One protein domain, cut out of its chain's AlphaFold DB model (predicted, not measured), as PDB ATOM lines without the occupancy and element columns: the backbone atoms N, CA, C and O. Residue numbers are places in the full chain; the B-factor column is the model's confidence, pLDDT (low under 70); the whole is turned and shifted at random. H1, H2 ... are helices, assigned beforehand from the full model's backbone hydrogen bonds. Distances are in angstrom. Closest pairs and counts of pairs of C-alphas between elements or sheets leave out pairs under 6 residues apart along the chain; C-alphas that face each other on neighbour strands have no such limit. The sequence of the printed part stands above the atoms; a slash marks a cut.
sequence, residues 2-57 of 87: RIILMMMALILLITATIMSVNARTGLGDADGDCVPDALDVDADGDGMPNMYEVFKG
ATOM      1  N   ARG A   2     -22.210  23.493   7.918       79.88
ATOM      2  CA  ARG A   2     -21.357  24.630   8.345       79.88
ATOM      3  C   ARG A   2     -22.000  26.019   8.173       79.88
ATOM      4  O   ARG A   2     -21.905  26.834   9.073       79.88
ATOM      5  N   ILE A   3     -22.710  26.258   7.067       79.12
ATOM      6  CA  ILE A   3     -23.378  27.548   6.791       79.12
ATOM      7  C   ILE A   3     -24.574  27.787   7.725       79.12
ATOM      8  O   ILE A   3     -24.710  28.872   8.268       79.12
ATOM      9  N   ILE A   4     -25.399  26.762   7.974       80.25
ATOM     10  CA  ILE A   4     -26.534  26.847   8.913       80.25
ATOM     11  C   ILE A   4     -26.030  27.137  10.333       80.25
ATOM     12  O   ILE A   4     -26.573  28.004  11.005       80.25
ATOM     13  N   LEU A   5     -24.941  26.483  10.753       73.69
ATOM     14  CA  LEU A   5     -24.286  26.751  12.036       73.69
ATOM     15  C   LEU A   5     -23.778  28.203  12.134       73.69
ATOM     16  O   LEU A   5     -23.971  28.848  13.159       73.69
ATOM     17  N   MET A   6     -23.187  28.740  11.059       84.00
ATOM     18  CA  MET A   6     -22.746  30.142  11.003       84.00
ATOM     19  C   MET A   6     -23.923  31.133  11.015       84.00
ATOM     20  O   MET A   6     -23.840  32.164  11.674       84.00
ATOM     21  N   MET A   7     -25.030  30.822  10.333       84.88
ATOM     22  CA  MET A   7     -26.236  31.660  10.321       84.88
ATOM     23  C   MET A   7     -26.939  31.679  11.683       84.88
ATOM     24  O   MET A   7     -27.329  32.750  12.131       84.88
ATOM     25  N   MET A   8     -27.061  30.538  12.373       82.81
ATOM     26  CA  MET A   8     -27.636  30.503  13.726       82.81
ATOM     27  C   MET A   8     -26.771  31.266  14.739       82.81
ATOM     28  O   MET A   8     -27.316  31.970  15.582       82.81
ATOM     29  N   ALA A   9     -25.440  31.203  14.616       83.06
ATOM     30  CA  ALA A   9     -24.528  31.988  15.449       83.06
ATOM     31  C   ALA A   9     -24.651  33.506  15.202       83.06
ATOM     32  O   ALA A   9     -24.629  34.283  16.153       83.06
ATOM     33  N   LEU A  10     -24.831  33.932  13.945       81.62
ATOM     34  CA  LEU A  10     -25.068  35.338  13.598       81.62
ATOM     35  C   LEU A  10     -26.428  35.830  14.112       81.62
ATOM     36  O   LEU A  10     -26.517  36.937  14.626       81.62
ATOM     37  N   ILE A  11     -27.478  35.014  13.989       80.62
ATOM     38  CA  ILE A  11     -28.815  35.347  14.499       80.62
ATOM     39  C   ILE A  11     -28.764  35.530  16.017       80.62
ATOM     40  O   ILE A  11     -29.257  36.541  16.501       80.62
ATOM     41  N   LEU A  12     -28.102  34.620  16.740       74.88
ATOM     42  CA  LEU A  12     -27.922  34.711  18.191       74.88
ATOM     43  C   LEU A  12     -27.134  35.972  18.587       74.88
ATOM     44  O   LEU A  12     -27.519  36.679  19.518       74.88
ATOM     45  N   LEU A  13     -26.075  36.298  17.838       76.19
ATOM     46  CA  LEU A  13     -25.285  37.515  18.041       76.19
ATOM     47  C   LEU A  13     -26.124  38.786  17.819       76.19
ATOM     48  O   LEU A  13     -26.095  39.691  18.645       76.19
ATOM     49  N   ILE A  14     -26.902  38.844  16.732       71.81
ATOM     50  CA  ILE A  14     -27.767  39.988  16.413       71.81
ATOM     51  C   ILE A  14     -28.860  40.148  17.478       71.81
ATOM     52  O   ILE A  14     -29.064  41.259  17.964       71.81
ATOM     53  N   THR A  15     -29.523  39.064  17.894       67.12
ATOM     54  CA  THR A  15     -30.556  39.126  18.940       67.12
ATOM     55  C   THR A  15     -29.990  39.593  20.279       67.12
ATOM     56  O   THR A  15     -30.596  40.459  20.898       67.12
ATOM     57  N   ALA A  16     -28.803  39.123  20.676       63.97
ATOM     58  CA  ALA A  16     -28.144  39.567  21.907       63.97
ATOM     59  C   ALA A  16     -27.778  41.064  21.873       63.97
ATOM     60  O   ALA A  16     -27.857  41.750  22.886       63.97
ATOM     61  N   THR A  17     -27.418  41.604  20.702       62.50
ATOM     62  CA  THR A  17     -27.086  43.035  20.570       62.50
ATOM     63  C   THR A  17     -28.299  43.966  20.533       62.50
ATOM     64  O   THR A  17     -28.188  45.115  20.956       62.50
ATOM     65  N   ILE A  18     -29.456  43.510  20.039       62.09
ATOM     66  CA  ILE A  18     -30.670  44.341  19.944       62.09
ATOM     67  C   ILE A  18     -31.343  44.502  21.315       62.09
ATOM     68  O   ILE A  18     -31.905  45.560  21.587       62.09
ATOM     69  N   MET A  19     -31.241  43.504  22.198       59.62
ATOM     70  CA  MET A  19     -31.852  43.547  23.531       59.62
ATOM     71  C   MET A  19     -31.218  44.605  24.468       59.62
ATOM     72  O   MET A  19     -31.897  45.121  25.343       59.62
ATOM     73  N   SER A  20     -29.977  45.045  24.206       60.06
ATOM     74  CA  SER A  20     -29.244  46.039  25.021       60.06
ATOM     75  C   SER A  20     -29.551  47.518  24.687       60.06
ATOM     76  O   SER A  20     -29.101  48.434  25.376       60.06
ATOM     77  N   VAL A  21     -30.329  47.808  23.634       54.09
ATOM     78  CA  VAL A  21     -30.647  49.204  23.251       54.09
ATOM     79  C   VAL A  21     -31.677  49.850  24.198       54.09
ATOM     80  O   VAL A  21     -31.724  51.078  24.303       54.09
ATOM     81  N   ASN A  22     -32.450  49.051  24.941       53.53
ATOM     82  CA  ASN A  22     -33.516  49.534  25.826       53.53
ATOM     83  C   ASN A  22     -32.993  50.186  27.123       53.53
ATOM     84  O   ASN A  22     -33.603  51.137  27.604       53.53
ATOM     85  N   ALA A  23     -31.805  49.806  27.610       51.50
ATOM     86  CA  ALA A  23     -31.171  50.428  28.782       51.50
ATOM     87  C   ALA A  23     -30.813  51.921  28.578       51.50
ATOM     88  O   ALA A  23     -30.537  52.654  29.525       51.50
ATOM     89  N   ARG A  24     -30.818  52.416  27.328       52.34
ATOM     90  CA  ARG A  24     -30.530  53.826  26.995       52.34
ATOM     91  C   ARG A  24     -31.773  54.689  26.770       52.34
ATOM     92  O   ARG A  24     -31.617  55.888  26.546       52.34
ATOM     93  N   THR A  25     -32.986  54.131  26.817       49.34
ATOM     94  CA  THR A  25     -34.231  54.878  26.536       49.34
ATOM     95  C   THR A  25     -34.919  55.450  27.781       49.34
ATOM     96  O   THR A  25     -36.011  55.999  27.672       49.34
ATOM     97  N   GLY A  26     -34.264  55.418  28.946       57.22
ATOM     98  CA  GLY A  26     -34.778  56.035  30.176       57.22
ATOM     99  C   GLY A  26     -35.793  55.183  30.939       57.22
ATOM    100  O   GLY A  26     -36.488  55.719  31.795       57.22
ATOM    101  N   LEU A  27     -35.879  53.884  30.629       60.50
ATOM    102  CA  LEU A  27     -36.716  52.928  31.358       60.50
ATOM    103  C   LEU A  27     -35.967  52.129  32.437       60.50
ATOM    104  O   LEU A  27     -36.635  51.422  33.180       60.50
ATOM    105  N   GLY A  28     -34.640  52.290  32.547       73.06
ATOM    106  CA  GLY A  28     -33.825  51.521  33.493       73.06
ATOM    107  C   GLY A  28     -33.721  50.035  33.107       73.06
ATOM    108  O   GLY A  28     -34.563  49.535  32.363       73.06
ATOM    109  N   ASP A  29     -32.624  49.398  33.496       77.75
ATOM    110  CA  ASP A  29     -32.305  47.973  33.272       77.75
ATOM    111  C   ASP A  29     -31.137  47.654  34.224       77.75
ATOM    112  O   ASP A  29     -29.962  47.732  33.838       77.75
ATOM    113  N   ALA A  30     -31.449  47.530  35.517       79.12
ATOM    114  CA  ALA A  30     -30.477  47.508  36.608       79.12
ATOM    115  C   ALA A  30     -29.703  46.180  36.692       79.12
ATOM    116  O   ALA A  30     -28.524  46.191  37.071       79.12
ATOM    117  N   ASP A  31     -30.292  45.068  36.251       78.50
ATOM    118  CA  ASP A  31     -29.652  43.750  36.215       78.50
ATOM    119  C   ASP A  31     -29.149  43.321  34.817       78.50
ATOM    120  O   ASP A  31     -28.255  42.471  34.712       78.50
ATOM    121  N   GLY A  32     -29.610  43.983  33.750       80.31
ATOM    122  CA  GLY A  32     -29.193  43.720  32.376       80.31
ATOM    123  C   GLY A  32     -29.860  42.495  31.746       80.31
ATOM    124  O   GLY A  32     -29.324  41.967  30.758       80.31
ATOM    125  N   ASP A  33     -30.975  42.010  32.293       79.75
ATOM    126  CA  ASP A  33     -31.704  40.837  31.798       79.75
ATOM    127  C   ASP A  33     -32.632  41.143  30.602       79.75
ATOM    128  O   ASP A  33     -33.187  40.234  29.972       79.75
ATOM    129  N   CYS A  34     -32.683  42.422  30.212       75.19
ATOM    130  CA  CYS A  34     -33.470  42.973  29.111       75.19
ATOM    131  C   CYS A  34     -34.973  43.136  29.415       75.19
ATOM    132  O   CYS A  34     -35.769  43.327  28.479       75.19
ATOM    133  N   VAL A  35     -35.358  43.117  30.691       80.44
ATOM    134  CA  VAL A  35     -36.643  43.566  31.228       80.44
ATOM    135  C   VAL A  35     -36.470  44.989  31.784       80.44
ATOM    136  O   VAL A  35     -35.502  45.289  32.465       80.44
ATOM    137  N   PRO A  36     -37.365  45.940  31.463       82.88
ATOM    138  CA  PRO A  36     -37.292  47.266  32.073       82.88
ATOM    139  C   PRO A  36     -37.538  47.205  33.585       82.88
ATOM    140  O   PRO A  36     -38.519  46.574  33.977       82.88
ATOM    141  N   ASP A  37     -36.793  47.972  34.392       84.00
ATOM    142  CA  ASP A  37     -36.928  48.018  35.867       84.00
ATOM    143  C   ASP A  37     -38.388  48.166  36.340       84.00
ATOM    144  O   ASP A  37     -38.824  47.588  37.330       84.00
ATOM    145  N   ALA A  38     -39.192  48.944  35.603       80.56
ATOM    146  CA  ALA A  38     -40.603  49.187  35.920       80.56
ATOM    147  C   ALA A  38     -41.539  47.984  35.676       80.56
ATOM    148  O   ALA A  38     -42.687  47.995  36.129       80.56
ATOM    149  N   LEU A  39     -41.102  47.005  34.886       81.75
ATOM    150  CA  LEU A  39     -41.831  45.779  34.552       81.75
ATOM    151  C   LEU A  39     -41.192  44.534  35.168       81.75
ATOM    152  O   LEU A  39     -41.813  43.469  35.107       81.75
ATOM    153  N   ASP A  40     -40.005  44.666  35.752       85.69
ATOM    154  CA  ASP A  40     -39.336  43.582  36.444       85.69
ATOM    155  C   ASP A  40     -39.938  43.343  37.836       85.69
ATOM    156  O   ASP A  40     -40.386  44.257  38.537       85.69
ATOM    157  N   VAL A  41     -39.991  42.073  38.222       89.25
ATOM    158  CA  VAL A  41     -40.353  41.637  39.569       89.25
ATOM    159  C   VAL A  41     -39.151  41.721  40.516       89.25
ATOM    160  O   VAL A  41     -39.390  41.853  41.713       89.25
ATOM    161  N   ASP A  42     -37.926  41.660  39.995       88.81
ATOM    162  CA  ASP A  42     -36.635  41.671  40.702       88.81
ATOM    163  C   ASP A  42     -35.649  42.481  39.841       88.81
ATOM    164  O   ASP A  42     -34.930  41.925  39.020       88.81
ATOM    165  N   ALA A  43     -35.724  43.815  39.924       88.94
ATOM    166  CA  ALA A  43     -35.127  44.701  38.915       88.94
ATOM    167  C   ALA A  43     -33.593  44.736  38.949       88.94
ATOM    168  O   ALA A  43     -32.967  45.092  37.952       88.94
ATOM    169  N   ASP A  44     -32.973  44.386  40.075       85.88
ATOM    170  CA  ASP A  44     -31.517  44.317  40.228       85.88
ATOM    171  C   ASP A  44     -30.948  42.879  40.215       85.88
ATOM    172  O   ASP A  44     -29.711  42.681  40.223       85.88
ATOM    173  N   GLY A  45     -31.848  41.895  40.099       86.88
ATOM    174  CA  GLY A  45     -31.561  40.483  39.901       86.88
ATOM    175  C   GLY A  45     -30.861  39.847  41.099       86.88
ATOM    176  O   GLY A  45     -29.992  38.979  40.926       86.88
ATOM    177  N   ASP A  46     -31.148  40.315  42.312       81.69
ATOM    178  CA  ASP A  46     -30.519  39.846  43.546       81.69
ATOM    179  C   ASP A  46     -31.237  38.641  44.192       81.69
ATOM    180  O   ASP A  46     -30.688  37.976  45.086       81.69
ATOM    181  N   GLY A  47     -32.418  38.290  43.672       84.19
ATOM    182  CA  GLY A  47     -33.270  37.207  44.150       84.19
ATOM    183  C   GLY A  47     -34.338  37.635  45.162       84.19
ATOM    184  O   GLY A  47     -35.046  36.761  45.689       84.19
ATOM    185  N   MET A  48     -34.473  38.927  45.458       83.31
ATOM    186  CA  MET A  48     -35.543  39.522  46.250       83.31
ATOM    187  C   MET A  48     -36.550  40.240  45.343       83.31
ATOM    188  O   MET A  48     -36.193  41.006  44.467       83.31
ATOM    189  N   PRO A  49     -37.863  40.018  45.534       89.12
ATOM    190  CA  PRO A  49     -38.847  40.755  44.756       89.12
ATOM    191  C   PRO A  49     -38.886  42.238  45.150       89.12
ATOM    192  O   PRO A  49     -39.051  42.541  46.333       89.12
ATOM    193  N   ASN A  50     -38.996  43.128  44.163       87.44
ATOM    194  CA  ASN A  50     -39.152  44.579  44.323       87.44
ATOM    195  C   ASN A  50     -40.226  44.956  45.365       87.44
ATOM    196  O   ASN A  50     -40.091  45.889  46.153       87.44
ATOM    197  N   MET A  51     -41.340  44.212  45.411       88.19
ATOM    198  CA  MET A  51     -42.414  44.444  46.392       88.19
ATOM    199  C   MET A  51     -41.978  44.180  47.838       88.19
ATOM    200  O   MET A  51     -42.454  44.843  48.761       88.19
ATOM    201  N   TYR A  52     -41.137  43.167  48.044       87.19
ATOM    202  CA  TYR A  52     -40.594  42.829  49.351       87.19
ATOM    203  C   TYR A  52     -39.608  43.901  49.815       87.19
ATOM    204  O   TYR A  52     -39.678  44.331  50.964       87.19
ATOM    205  N   GLU A  53     -38.770  44.390  48.913       88.25
ATOM    206  CA  GLU A  53     -37.796  45.445  49.175       88.25
ATOM    207  C   GLU A  53     -38.455  46.785  49.503       88.25
ATOM    208  O   GLU A  53     -38.197  47.360  50.560       88.25
ATOM    209  N   VAL A  54     -39.445  47.213  48.708       87.44
ATOM    210  CA  VAL A  54     -40.260  48.405  49.016       87.44
ATOM    211  C   VAL A  54     -40.941  48.274  50.381       87.44
ATOM    212  O   VAL A  54     -41.040  49.248  51.130       87.44
ATOM    213  N   PHE A  55     -41.405  47.073  50.738       86.88
ATOM    214  CA  PHE A  55     -41.995  46.820  52.054       86.88
ATOM    215  C   PHE A  55     -40.960  46.877  53.189       86.88
ATOM    216  O   PHE A  55     -41.286  47.301  54.300       86.88
ATOM    217  N   LYS A  56     -39.720  46.454  52.928       84.25
ATOM    218  CA  LYS A  56     -38.592  46.544  53.864       84.25
ATOM    219  C   LYS A  56     -37.966  47.936  53.926       84.25
ATOM    220  O   LYS A  56     -37.289  48.227  54.910       84.25
ATOM    221  N   GLY A  57     -38.249  48.788  52.945       83.81
ATOM    222  CA  GLY A  57     -37.643  50.105  52.797       83.81
ATOM    223  C   GLY A  57     -36.238  50.063  52.192       83.81
ATOM    224  O   GLY A  57     -35.484  51.007  52.418       83.81
TER     225      GLY A  57
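This is residues 2 to 57 of the 87 residues of an uncharacterized protein of Methanosarcinales archaeon (UniProt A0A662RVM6). A long, unbent helix, H1, sticks out with its residues 2 to 15 as an arm from a body of winding loop, and a short helix, H2, sits at the opposite end of that loop. The arm makes much of the length, and the loop of residues 20 to 49 fills the stretch between the two helices. The printed part has 56 residues with two named helices, H1 then H2, and no named strand; the class is all helix, though under half of the residues, 25 of 56, are in named elements. The whole is extended, with a radius of gyration of the C-alphas of 15.8 A, and the C-alphas span 53 by 23 by 12 A.

H1 runs from Arg 2, C-alpha at (-21.357, 24.630, 8.345), to Met 19, C-alpha at (-31.852, 43.547, 23.531), 26.4 A from first to last C-alpha. Residues 20 to 49 hold no named element, and their C-alphas lie 2 to 16 A from the mean of all C-alphas. H2 covers residues 50 to 56, 9.8 A long, and ends with C-alpha 56 at (-38.592, 46.544, 53.864).

H1 and H2 are apart, with no C-alpha of the one within 8 A of the other. Residues 2 to 15 of H1 stand free: no C-alpha 8 or more residues away along the chain is within 10 A of them. In H1 and H2 every O i to N i+4 pair is within hydrogen-bond range.

The C-alphas farthest apart are those of Arg 2 and Gly 57, at 53.8 A. Without the free stretch, 42 residues span 35 by 18 by 11 A, with a radius of gyration of 11.0 A. The printed part has no cut, and the link from H1 to H2, 30 residues, is long. The mean pLDDT of the printed part is 76.7; residues 15 to 27, of which 15 to 19 belong to H1, are under 70.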